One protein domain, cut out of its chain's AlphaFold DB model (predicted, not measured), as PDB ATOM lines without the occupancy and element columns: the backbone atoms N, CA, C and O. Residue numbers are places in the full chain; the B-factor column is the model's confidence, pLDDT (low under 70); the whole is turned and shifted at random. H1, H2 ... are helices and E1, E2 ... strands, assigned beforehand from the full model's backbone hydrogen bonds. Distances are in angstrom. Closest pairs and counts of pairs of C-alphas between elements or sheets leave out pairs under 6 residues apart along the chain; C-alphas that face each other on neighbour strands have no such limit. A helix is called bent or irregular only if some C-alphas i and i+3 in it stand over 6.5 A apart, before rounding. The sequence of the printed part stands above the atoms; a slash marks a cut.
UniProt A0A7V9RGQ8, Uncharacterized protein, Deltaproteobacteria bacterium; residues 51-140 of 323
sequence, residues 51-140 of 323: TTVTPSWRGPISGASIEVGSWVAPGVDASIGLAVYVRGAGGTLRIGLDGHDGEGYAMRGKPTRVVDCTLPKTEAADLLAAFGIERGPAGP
ATOM      1  N   THR A  51      37.416   6.110  12.184       79.88
ATOM      2  CA  THR A  51      36.742   7.426  12.261       79.88
ATOM      3  C   THR A  51      35.338   7.360  12.868       79.88
ATOM      4  O   THR A  51      34.590   8.339  12.800       79.88
ATOM      5  N   THR A  52      34.970   6.212  13.439       84.12
ATOM      6  CA  THR A  52      33.674   5.994  14.079       84.12
ATOM      7  C   THR A  52      33.828   5.993  15.592       84.12
ATOM      8  O   THR A  52      34.661   5.270  16.139       84.12
ATOM      9  N   VAL A  53      33.000   6.792  16.266       86.19
ATOM     10  CA  VAL A  53      32.924   6.845  17.732       86.19
ATOM     11  C   VAL A  53      31.532   6.432  18.174       86.19
ATOM     12  O   VAL A  53      30.551   7.066  17.780       86.19
ATOM     13  N   THR A  54      31.446   5.411  19.022       87.88
ATOM     14  CA  THR A  54      30.178   4.862  19.517       87.88
ATOM     15  C   THR A  54      30.103   5.015  21.037       87.88
ATOM     16  O   THR A  54      30.710   4.229  21.765       87.88
ATOM     17  N   PRO A  55      29.395   6.036  21.549       85.00
ATOM     18  CA  PRO A  55      29.107   6.156  22.977       85.00
ATOM     19  C   PRO A  55      28.011   5.165  23.384       85.00
ATOM     20  O   PRO A  55      27.037   5.013  22.651       85.00
ATOM     21  N   SER A  56      28.090   4.563  24.572       86.25
ATOM     22  CA  SER A  56      27.126   3.521  24.981       86.25
ATOM     23  C   SER A  56      25.660   3.974  25.094       86.25
ATOM     24  O   SER A  56      24.758   3.140  25.124       86.25
ATOM     25  N   TRP A  57      25.397   5.284  25.144       81.50
ATOM     26  CA  TRP A  57      24.057   5.858  25.320       81.50
ATOM     27  C   TRP A  57      23.410   6.375  24.020       81.50
ATOM     28  O   TRP A  57      22.288   6.885  24.061       81.50
ATOM     29  N   ARG A  58      24.105   6.339  22.872       84.31
ATOM     30  CA  ARG A  58      23.583   6.868  21.593       84.31
ATOM     31  C   ARG A  58      24.143   6.128  20.382       84.31
ATOM     32  O   ARG A  58      25.110   5.389  20.475       84.31
ATOM     33  N   GLY A  59      23.539   6.383  19.222       85.81
ATOM     34  CA  GLY A  59      24.030   5.860  17.950       85.81
ATOM     35  C   GLY A  59      25.455   6.330  17.598       85.81
ATOM     36  O   GLY A  59      25.910   7.362  18.116       85.81
ATOM     37  N   PRO A  60      26.138   5.594  16.702       86.88
ATOM     38  CA  PRO A  60      27.511   5.873  16.296       86.88
ATOM     39  C   PRO A  60      27.640   7.218  15.577       86.88
ATOM     40  O   PRO A  60      26.705   7.702  14.933       86.88
ATOM     41  N   ILE A  61      28.831   7.806  15.676       87.81
ATOM     42  CA  ILE A  61      29.228   9.020  14.965       87.81
ATOM     43  C   ILE A  61      30.275   8.631  13.930       87.81
ATOM     44  O   ILE A  61      31.432   8.425  14.289       87.81
ATOM     45  N   SER A  62      29.872   8.524  12.665       85.12
ATOM     46  CA  SER A  62      30.729   8.038  11.573       85.12
ATOM     47  C   SER A  62      31.326   9.182  10.749       85.12
ATOM     48  O   SER A  62      30.710  10.244  10.612       85.12
ATOM     49  N   GLY A  63      32.507   8.959  10.161       78.19
ATOM     50  CA  GLY A  63      33.204   9.968   9.352       78.19
ATOM     51  C   GLY A  63      33.601  11.191  10.178       78.19
ATOM     52  O   GLY A  63      33.495  12.325   9.709       78.19
ATOM     53  N   ALA A  64      33.958  10.971  11.444       76.56
ATOM     54  CA  ALA A  64      34.131  12.052  12.389       76.56
ATOM     55  C   ALA A  64      35.356  12.917  12.062       76.56
ATOM     56  O   ALA A  64      36.489  12.442  12.014       76.56
ATOM     57  N   SER A  65      35.129  14.220  11.917       87.81
ATOM     58  CA  SER A  65      36.170  15.233  12.079       87.81
ATOM     59  C   SER A  65      36.385  15.499  13.566       87.81
ATOM     60  O   SER A  65      35.420  15.645  14.325       87.81
ATOM     61  N   ILE A  66      37.652  15.541  13.974       89.12
ATOM     62  CA  ILE A  66      38.037  15.678  15.376       89.12
ATOM     63  C   ILE A  66      38.754  17.012  15.567       89.12
ATOM     64  O   ILE A  66      39.739  17.313  14.894       89.12
ATOM     65  N   GLU A  67      38.251  17.833  16.485       91.62
ATOM     66  CA  GLU A  67      38.854  19.114  16.854       91.62
ATOM     67  C   GLU A  67      39.083  19.172  18.364       91.62
ATOM     68  O   GLU A  67      38.261  18.692  19.141       91.62
ATOM     69  N   VAL A  68      40.152  19.837  18.799       90.06
ATOM     70  CA  VAL A  68      40.404  20.113  20.221       90.06
ATOM     71  C   VAL A  68      40.193  21.597  20.482       90.06
ATOM     72  O   VAL A  68      40.723  22.435  19.759       90.06
ATOM     73  N   GLY A  69      39.414  21.938  21.501       90.06
ATOM     74  CA  GLY A  69      39.215  23.306  21.974       90.06
ATOM     75  C   GLY A  69      39.303  23.393  23.494       90.06
ATOM     76  O   GLY A  69      39.568  22.409  24.178       90.06
ATOM     77  N   SER A  70      39.107  24.589  24.046       89.00
ATOM     78  CA  SER A  70      39.135  24.794  25.501       89.00
ATOM     79  C   SER A  70      37.770  24.485  26.118       89.00
ATOM     80  O   SER A  70      36.738  24.952  25.625       89.00
ATOM     81  N   TRP A  71      37.766  23.726  27.211       91.25
ATOM     82  CA  TRP A  71      36.595  23.568  28.064       91.25
ATOM     83  C   TRP A  71      36.667  24.578  29.206       91.25
ATOM     84  O   TRP A  71      37.636  24.609  29.970       91.25
ATOM     85  N   VAL A  72      35.649  25.428  29.306       87.69
ATOM     86  CA  VAL A  72      35.615  26.553  30.240       87.69
ATOM     87  C   VAL A  72      34.488  26.422  31.261       87.69
ATOM     88  O   VAL A  72      33.391  25.958  30.947       87.69
ATOM     89  N   ALA A  73      34.739  26.894  32.481       82.81
ATOM     90  CA  ALA A  73      33.737  26.920  33.537       82.81
ATOM     91  C   ALA A  73      32.587  27.888  33.198       82.81
ATOM     92  O   ALA A  73      32.840  29.062  32.890       82.81
ATOM     93  N   PRO A  74      31.316  27.461  33.303       74.69
ATOM     94  CA  PRO A  74      30.176  28.357  33.161       74.69
ATOM     95  C   PRO A  74      30.241  29.554  34.123       74.69
ATOM     96  O   PRO A  74      30.599  29.417  35.288       74.69
ATOM     97  N   GLY A  75      29.900  30.750  33.635       70.19
ATOM     98  CA  GLY A  75      29.847  31.985  34.437       70.19
ATOM     99  C   GLY A  75      31.198  32.666  34.701       70.19
ATOM    100  O   GLY A  75      31.233  33.887  34.879       70.19
ATOM    101  N   VAL A  76      32.303  31.916  34.664       73.31
ATOM    102  CA  VAL A  76      33.661  32.441  34.898       73.31
ATOM    103  C   VAL A  76      34.518  32.455  33.643       73.31
ATOM    104  O   VAL A  76      35.345  33.350  33.484       73.31
ATOM    105  N   ASP A  77      34.269  31.520  32.729       79.12
ATOM    106  CA  ASP A  77      34.942  31.367  31.436       79.12
ATOM    107  C   ASP A  77      36.415  30.976  31.516       79.12
ATOM    108  O   ASP A  77      37.070  30.853  30.483       79.12
ATOM    109  N   ALA A  78      36.932  30.731  32.723       84.12
ATOM    110  CA  ALA A  78      38.264  30.187  32.929       84.12
ATOM    111  C   ALA A  78      38.326  28.737  32.452       84.12
ATOM    112  O   ALA A  78      37.394  27.964  32.676       84.12
ATOM    113  N   SER A  79      39.431  28.371  31.797       85.31
ATOM    114  CA  SER A  79      39.649  26.996  31.344       85.31
ATOM    115  C   SER A  79      39.675  26.056  32.547       85.31
ATOM    116  O   SER A  79      40.455  26.256  33.478       85.31
ATOM    117  N   ILE A  80      38.842  25.028  32.509       87.06
ATOM    118  CA  ILE A  80      38.867  23.911  33.462       87.06
ATOM    119  C   ILE A  80      39.496  22.670  32.834       87.06
ATOM    120  O   ILE A  80      40.120  21.888  33.537       87.06
ATOM    121  N   GLY A  81      39.465  22.564  31.504       89.00
ATOM    122  CA  GLY A  81      40.100  21.462  30.798       89.00
ATOM    123  C   GLY A  81      40.174  21.661  29.288       89.00
ATOM    124  O   GLY A  81      40.025  22.777  28.773       89.00
ATOM    125  N   LEU A  82      40.356  20.553  28.575       91.12
ATOM    126  CA  LEU A  82      40.175  20.474  27.128       91.12
ATOM    127  C   LEU A  82      38.758  20.016  26.786       91.12
ATOM    128  O   LEU A  82      38.130  19.294  27.550       91.12
ATOM    129  N   ALA A  83      38.282  20.393  25.608       92.81
ATOM    130  CA  ALA A  83      37.115  19.805  24.972       92.81
ATOM    131  C   ALA A  83      37.544  19.147  23.659       92.81
ATOM    132  O   ALA A  83      38.117  19.816  22.797       92.81
ATOM    133  N   VAL A  84      37.238  17.866  23.487       92.81
ATOM    134  CA  VAL A  84      37.378  17.155  22.213       92.81
ATOM    135  C   VAL A  84      36.022  17.145  21.520       92.81
ATOM    136  O   VAL A  84      35.025  16.701  22.087       92.81
ATOM    137  N   TYR A  85      35.975  17.659  20.298       93.38
ATOM    138  CA  TYR A  85      34.794  17.675  19.448       93.38
ATOM    139  C   TYR A  85      34.912  16.574  18.414       93.38
ATOM    140  O   TYR A  85      35.787  16.635  17.560       93.38
ATOM    141  N   VAL A  86      33.983  15.630  18.446       91.81
ATOM    142  CA  VAL A  86      33.818  14.591  17.434       91.81
ATOM    143  C   VAL A  86      32.580  14.964  16.621       91.81
ATOM    144  O   VAL A  86      31.467  14.982  17.151       91.81
ATOM    145  N   ARG A  87      32.755  15.346  15.352       91.56
ATOM    146  CA  ARG A  87      31.661  15.780  14.465       91.56
ATOM    147  C   ARG A  87      31.569  14.876  13.251       91.56
ATOM    148  O   ARG A  87      32.480  14.890  12.430       91.56
ATOM    149  N   GLY A  88      30.454  14.175  13.096       89.00
ATOM    150  CA  GLY A  88      30.225  13.288  11.958       89.00
ATOM    151  C   GLY A  88      28.743  13.089  11.658       89.00
ATOM    152  O   GLY A  88      27.874  13.795  12.186       89.00
ATOM    153  N   ALA A  89      28.450  12.101  10.816       82.38
ATOM    154  CA  ALA A  89      27.087  11.622  10.622       82.38
ATOM    155  C   ALA A  89      26.577  11.048  11.955       82.38
ATOM    156  O   ALA A  89      27.268  10.249  12.573       82.38
ATOM    157  N   GLY A  90      25.413  11.498  12.433       78.75
ATOM    158  CA  GLY A  90      24.920  11.181  13.785       78.75
ATOM    159  C   GLY A  90      25.148  12.290  14.824       78.75
ATOM    160  O   GLY A  90      24.738  12.152  15.977       78.75
ATOM    161  N   GLY A  91      25.752  13.418  14.430       88.00
ATOM    162  CA  GLY A  91      25.778  14.661  15.205       88.00
ATOM    163  C   GLY A  91      27.153  15.033  15.761       88.00
ATOM    164  O   GLY A  91      28.194  14.617  15.264       88.00
ATOM    165  N   THR A  92      27.155  15.871  16.800       89.56
ATOM    166  CA  THR A  92      28.376  16.274  17.519       89.56
ATOM    167  C   THR A  92      28.420  15.604  18.886       89.56
ATOM    168  O   THR A  92      27.389  15.500  19.552       89.56
ATOM    169  N   LEU A  93      29.605  15.166  19.291       90.25
ATOM    170  CA  LEU A  93      29.939  14.752  20.648       90.25
ATOM    171  C   LEU A  93      31.063  15.647  21.172       90.25
ATOM    172  O   LEU A  93      32.018  15.943  20.454       90.25
ATOM    173  N   ARG A  94      30.921  16.117  22.408       92.62
ATOM    174  CA  ARG A  94      31.849  17.002  23.111       92.62
ATOM    175  C   ARG A  94      32.321  16.292  24.368       92.62
ATOM    176  O   ARG A  94      31.546  16.140  25.305       92.62
ATOM    177  N   ILE A  95      33.579  15.890  24.394       91.56
ATOM    178  CA  ILE A  95      34.180  15.171  25.515       91.56
ATOM    179  C   ILE A  95      35.053  16.155  26.294       91.56
ATOM    180  O   ILE A  95      35.992  16.719  25.735       91.56
ATOM    181  N   GLY A  96      34.729  16.409  27.560       91.56
ATOM    182  CA  GLY A  96      35.534  17.245  28.450       91.56
ATOM    183  C   GLY A  96      36.667  16.446  29.083       91.56
ATOM    184  O   GLY A  96      36.412  15.403  29.666       91.56
ATOM    185  N   LEU A  97      37.904  16.924  29.001       90.88
ATOM    186  CA  LEU A  97      39.065  16.328  29.666       90.88
ATOM    187  C   LEU A  97      39.438  17.214  30.853       90.88
ATOM    188  O   LEU A  97      40.115  18.236  30.682       90.88
ATOM    189  N   ASP A  98      38.932  16.863  32.035       87.50
ATOM    190  CA  ASP A  98      39.055  17.700  33.229       87.50
ATOM    191  C   ASP A  98      40.517  17.847  33.665       87.50
ATOM    192  O   ASP A  98      41.304  16.901  33.608       87.50
ATOM    193  N   GLY A  99      40.918  19.058  34.050       82.31
ATOM    194  CA  GLY A  99      42.278  19.368  34.491       82.31
ATOM    195  C   GLY A  99      43.369  19.244  33.415       82.31
ATOM    196  O   GLY A  99      44.550  19.456  33.717       82.31
ATOM    197  N   HIS A 100      43.020  18.912  32.167       86.38
ATOM    198  CA  HIS A 100      43.966  18.856  31.057       86.38
ATOM    199  C   HIS A 100      44.100  20.235  30.393       86.38
ATOM    200  O   HIS A 100      43.130  20.811  29.910       86.38
ATOM    201  N   ASP A 101      45.311  20.790  30.341       81.06
ATOM    202  CA  ASP A 101      45.512  22.198  29.967       81.06
ATOM    203  C   ASP A 101      45.771  22.457  28.469       81.06
ATOM    204  O   ASP A 101      45.883  23.614  28.052       81.06
ATOM    205  N   GLY A 102      45.896  21.402  27.664       80.56
ATOM    206  CA  GLY A 102      46.015  21.517  26.207       80.56
ATOM    207  C   GLY A 102      47.390  21.854  25.656       80.56
ATOM    208  O   GLY A 102      47.521  22.009  24.446       80.56
ATOM    209  N   GLU A 103      48.417  21.964  26.498       81.62
ATOM    210  CA  GLU A 103      49.785  22.149  26.012       81.62
ATOM    211  C   GLU A 103      50.206  21.025  25.055       81.62
ATOM    212  O   GLU A 103      49.940  19.847  25.297       81.62
ATOM    213  N   GLY A 104      50.851  21.418  23.955       81.12
ATOM    214  CA  GLY A 104      51.274  20.516  22.886       81.12
ATOM    215  C   GLY A 104      50.187  20.197  21.857       81.12
ATOM    216  O   GLY A 104      50.503  19.592  20.842       81.12
ATOM    217  N   TYR A 105      48.934  20.619  22.050       85.31
ATOM    218  CA  TYR A 105      47.844  20.323  21.115       85.31
ATOM    219  C   TYR A 105      47.393  21.556  20.328       85.31
ATOM    220  O   TYR A 105      47.315  22.670  20.849       85.31
ATOM    221  N   ALA A 106      47.054  21.354  19.054       83.81
ATOM    222  CA  ALA A 106      46.504  22.406  18.208       83.81
ATOM    223  C   ALA A 106      45.030  22.675  18.562       83.81
ATOM    224  O   ALA A 106      44.136  21.895  18.233       83.81
ATOM    225  N   MET A 107      44.772  23.818  19.197       85.50
ATOM    226  CA  MET A 107      43.445  24.220  19.673       85.50
ATOM    227  C   MET A 107      42.580  24.804  18.538       85.50
ATOM    228  O   MET A 107      42.378  26.015  18.459       85.50
ATOM    229  N   ARG A 108      42.106  23.952  17.618       85.75
ATOM    230  CA  ARG A 108      41.288  24.349  16.448       85.75
ATOM    231  C   ARG A 108      39.791  24.486  16.756       85.75
ATOM    232  O   ARG A 108      39.079  25.210  16.065       85.75
ATOM    233  N   GLY A 109      39.316  23.803  17.791       84.38
ATOM    234  CA  GLY A 109      37.931  23.841  18.241       84.38
ATOM    235  C   GLY A 109      37.610  25.127  19.001       84.38
ATOM    236  O   GLY A 109      38.427  25.662  19.753       84.38
ATOM    237  N   LYS A 110      36.375  25.619  18.850       86.88
ATOM    238  CA  LYS A 110      35.893  26.772  19.628       86.88
ATOM    239  C   LYS A 110      35.889  26.439  21.129       86.88
ATOM    240  O   LYS A 110      35.669  25.285  21.486       86.88
ATOM    241  N   PRO A 111      36.083  27.409  22.033       87.62
ATOM    242  CA  PRO A 111      35.848  27.180  23.456       87.62
ATOM    243  C   PRO A 111      34.379  26.823  23.749       87.62
ATOM    244  O   PRO A 111      33.477  27.408  23.144       87.62
ATOM    245  N   THR A 112      34.122  25.911  24.694       88.69
ATOM    246  CA  THR A 112      32.758  25.521  25.115       88.69
ATOM    247  C   THR A 112      32.600  25.488  26.628       88.69
ATOM    248  O   THR A 112      33.541  25.202  27.360       88.69
ATOM    249  N   ARG A 113      31.371  25.739  27.085       85.12
ATOM    250  CA  ARG A 113      30.919  25.516  28.469       85.12
ATOM    251  C   ARG A 113      30.210  24.180  28.662       85.12
ATOM    252  O   ARG A 113      29.986  23.771  29.793       85.12
ATOM    253  N   VAL A 114      29.798  23.559  27.562       85.56
ATOM    254  CA  VAL A 114      28.967  22.357  27.557       85.56
ATOM    255  C   VAL A 114      29.756  21.231  26.919       85.56
ATOM    256  O   VAL A 114      30.247  21.369  25.791       85.56
ATOM    257  N   VAL A 115      29.844  20.138  27.662       88.44
ATOM    258  CA  VAL A 115      30.359  18.844  27.234       88.44
ATOM    259  C   VAL A 115      29.264  17.814  27.484       88.44
ATOM    260  O   VAL A 115      28.448  17.993  28.387       88.44
ATOM    261  N   ASP A 116      29.204  16.792  26.644       88.06
ATOM    262  CA  ASP A 116      28.213  15.720  26.746       88.06
ATOM    263  C   ASP A 116      28.658  14.668  27.778       88.06
ATOM    264  O   ASP A 116      27.832  13.983  28.372       88.06
ATOM    265  N   CYS A 117      29.967  14.567  28.013       86.69
ATOM    266  CA  CYS A 117      30.597  13.674  28.978       86.69
ATOM    267  C   CYS A 117      31.945  14.248  29.435       86.69
ATOM    268  O   CYS A 117      32.515  15.127  28.781       86.69
ATOM    269  N   THR A 118      32.463  13.741  30.551       88.44
ATOM    270  CA  THR A 118      33.752  14.148  31.120       88.44
ATOM    271  C   THR A 118      34.637  12.937  31.357       88.44
ATOM    272  O   THR A 118      34.150  11.919  31.843       88.44
ATOM    273  N   LEU A 119      35.928  13.072  31.080       86.56
ATOM    274  CA  LEU A 119      36.952  12.085  31.390       86.56
ATOM    275  C   LEU A 119      38.000  12.682  32.338       86.56
ATOM    276  O   LEU A 119      38.332  13.872  32.216       86.56
ATOM    277  N   PRO A 120      38.547  11.872  33.260       83.38
ATOM    278  CA  PRO A 120      39.655  12.285  34.107       83.38
ATOM    279  C   PRO A 120      40.912  12.605  33.291       83.38
ATOM    280  O   PRO A 120      41.167  12.029  32.233       83.38
ATOM    281  N   LYS A 121      41.772  13.467  33.845       81.75
ATOM    282  CA  LYS A 121      43.066  13.831  33.245       81.75
ATOM    283  C   LYS A 121      43.942  12.623  32.890       81.75
ATOM    284  O   LYS A 121      44.704  12.698  31.931       81.75
ATOM    285  N   THR A 122      43.867  11.547  33.670       84.62
ATOM    286  CA  THR A 122      44.678  10.333  33.497       84.62
ATOM    287  C   THR A 122      44.371   9.593  32.199       84.62
ATOM    288  O   THR A 122      45.281   9.015  31.623       84.62
ATOM    289  N   GLU A 123      43.136   9.673  31.703       84.62
ATOM    290  CA  GLU A 123      42.679   8.985  30.483       84.62
ATOM    291  C   GLU A 123      42.747   9.887  29.238       84.62
ATOM    292  O   GLU A 123      42.534   9.454  28.107       84.62
ATOM    293  N   ALA A 124      43.066  11.170  29.432       85.44
ATOM    294  CA  ALA A 124      43.107  12.159  28.363       85.44
ATOM    295  C   ALA A 124      44.139  11.817  27.278       85.44
ATOM    296  O   ALA A 124      43.871  12.021  26.096       85.44
ATOM    297  N   ALA A 125      45.317  11.322  27.671       84.38
ATOM    298  CA  ALA A 125      46.383  10.990  26.727       84.38
ATOM    299  C   ALA A 125      45.980   9.824  25.814       84.38
ATOM    300  O   ALA A 125      46.135   9.932  24.600       84.38
ATOM    301  N   ASP A 126      45.398   8.773  26.393       86.06
ATOM    302  CA  ASP A 126      44.964   7.579  25.668       86.06
ATOM    303  C   ASP A 126      43.832   7.906  24.692       86.06
ATOM    304  O   ASP A 126      43.874   7.493  23.535       86.06
ATOM    305  N   LEU A 127      42.865   8.730  25.111       88.06
ATOM    306  CA  LEU A 127      41.794   9.188  24.229       88.06
ATOM    307  C   LEU A 127      42.329  10.019  23.053       88.06
ATOM    308  O   LEU A 127      41.937   9.808  21.906       88.06
ATOM    309  N   LEU A 128      43.207  10.990  23.327       89.31
ATOM    310  CA  LEU A 128      43.778  11.841  22.281       89.31
ATOM    311  C   LEU A 128      44.614  11.012  21.297       89.31
ATOM    312  O   LEU A 128      44.501  11.221  20.090       89.31
ATOM    313  N   ALA A 129      45.377  10.034  21.793       87.12
ATOM    314  CA  ALA A 129      46.120   9.088  20.967       87.12
ATOM    315  C   ALA A 129      45.190   8.197  20.126       87.12
ATOM    316  O   ALA A 129      45.428   8.035  18.931       87.12
ATOM    317  N   ALA A 130      44.096   7.688  20.703       85.62
ATOM    318  CA  ALA A 130      43.094   6.895  19.984       85.62
ATOM    319  C   ALA A 130      42.427   7.680  18.842       85.62
ATOM    320  O   ALA A 130      42.053   7.106  17.822       85.62
ATOM    321  N   PHE A 131      42.324   9.004  18.978       87.25
ATOM    322  CA  PHE A 131      41.849   9.904  17.926       87.25
ATOM    323  C   PHE A 131      42.927  10.343  16.924       87.25
ATOM    324  O   PHE A 131      42.644  11.169  16.055       87.25
ATOM    325  N   GLY A 132      44.154   9.828  17.035       86.00
ATOM    326  CA  GLY A 132      45.279  10.235  16.192       86.00
ATOM    327  C   GLY A 132      45.685  11.698  16.398       86.00
ATOM    328  O   GLY A 132      46.274  12.313  15.510       86.00
ATOM    329  N   ILE A 133      45.339  12.293  17.546       86.81
ATOM    330  CA  ILE A 133      45.724  13.659  17.884       86.81
ATOM    331  C   ILE A 133      47.105  13.611  18.522       86.81
ATOM    332  O   ILE A 133      47.267  13.396  19.726       86.81
ATOM    333  N   GLU A 134      48.109  13.863  17.698       83.81
ATOM    334  CA  GLU A 134      49.487  13.935  18.152       83.81
ATOM    335  C   GLU A 134      49.795  15.276  18.821       83.81
ATOM    336  O   GLU A 134      49.234  16.332  18.493       83.81
ATOM    337  N   ARG A 135      50.728  15.231  19.772       84.38
ATOM    338  CA  ARG A 135      51.330  16.445  20.311       84.38
ATOM    339  C   ARG A 135      52.262  17.035  19.260       84.38
ATOM    340  O   ARG A 135      53.189  16.377  18.806       84.38
ATOM    341  N   GLY A 136      52.033  18.294  18.913       77.50
ATOM    342  CA  GLY A 136      52.995  19.091  18.168       77.50
ATOM    343  C   GLY A 136      54.159  19.556  19.053       77.50
ATOM    344  O   GLY A 136      54.155  19.324  20.269       77.50
ATOM    345  N   PRO A 137      55.143  20.264  18.469       72.00
ATOM    346  CA  PRO A 137      56.175  20.931  19.250       72.00
ATOM    347  C   PRO A 137      55.511  21.862  20.268       72.00
ATOM    348  O   PRO A 137      54.617  22.641  19.922       72.00
ATOM    349  N   ALA A 138      55.918  21.755  21.533       65.38
ATOM    350  CA  ALA A 138      55.408  22.625  22.580       65.38
ATOM    351  C   ALA A 138      55.743  24.078  22.212       65.38
ATOM    352  O   ALA A 138      56.908  24.471  22.169       65.38
ATOM    353  N   GLY A 139      54.712  24.864  21.895       65.25
ATOM    354  CA  GLY A 139      54.856  26.305  21.732       65.25
ATOM    355  C   GLY A 139      55.205  26.979  23.066       65.25
ATOM    356  O   GLY A 139      55.093  26.351  24.123       65.25
ATOM    357  N   PRO A 140      55.594  28.264  23.047       71.38
ATOM    358  CA  PRO A 140      55.878  29.008  24.271       71.38
ATOM    359  C   PRO A 140      54.672  28.980  25.215       71.38
ATOM    360  O   PRO A 140      53.521  29.095  24.779       71.38
TER     361      PRO A 140
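What this domain is: This is residues 51 to 140 of the 323 residues of an uncharacterized protein of Deltaproteobacteria bacterium (UniProt A0A7V9RGQ8). A strongly twisted sheet, made of the three long strands E2, E3 and E4 in antiparallel row with short E5 added beside E4, has the single helix H1 packed over one face, running along E4. On that same face the short strand E1 crosses the end of the sheet where E2 begins, while the long link from E4 to E5, residues 99 to 116, wraps round the E2 edge to the opposite face. The printed part has 90 residues, with five named strands and then one named helix along the chain, E1 E2 E3 E4 E5 H1; the sheet's order is E2, E3, E4, E5, mixed, and the class is mixed, helices and strands. The whole is compact, with a radius of gyration of the C-alphas of 12.6 A and spans of 37 by 32 by 22 A.

How they stand to each other: E3, residues 79 to 89, is an inner strand. E2, residues 62 to 72, is its antiparallel neighbour at 162 degrees and an edge strand; N 67 and O 85 are 2.9 A apart, within hydrogen-bond range. E2 bends by 60 degrees at residue 69. E4, residues 91 to 98, is the antiparallel neighbour of E3 at 157 degrees, with N 84 and O 95 at 2.8 A. E2, E3 and E4 form a meander, each strand the antiparallel neighbour of the one before; E2 and E3 are a hairpin, and so are E3 and E4. E5, residues 117 to 119, is the other edge strand, parallel to E4 at 36 degrees, with N 119 and O 96 at 2.8 A. H1, residues 121 to 130, is on the sheet at a height over the sheet of 9.2 A, giving two layers, a helix on one face of a sheet. It lies over E4, at 20 degrees on the local plane, along the strands; over E3 it only just fails to lie, with 2 of its C-alphas falling there. The closest C-alphas of E4 and H1 are those of Asp 98 and Lys 121, 5.6 A apart. H1 is irregular, with C-alphas 122 and 125 at 7.0 A, and 4 of its 6 O i to N i+4 pairs are within hydrogen-bond range. E1, residues 52 to 55, pairs with no named strand; its closest C-alpha pair with E2 is Thr 52 and Ser 62, 4.4 A. E1 is apart from E4, E5 and H1.

Where its parts are: E1 begins at C-alpha 52, (33.674, 5.994, 14.079). E2 measures 26.7 A from first to last C-alpha, E3 28.7 A and E4 22.6 A. E3 begins at C-alpha 79, (39.649, 26.996, 31.344). H1 measures 15.0 A and ends at C-alpha 130, (43.094, 6.895, 19.984).

The domain as a whole: The C-alphas farthest apart, those of Gly 59 and Pro 140, are 39.9 A apart. The printed part has no cut. The link from E4 to E5, 18 residues, is long. Mean pLDDT of the printed part is 85.0; residues 138 to 139 are under 70.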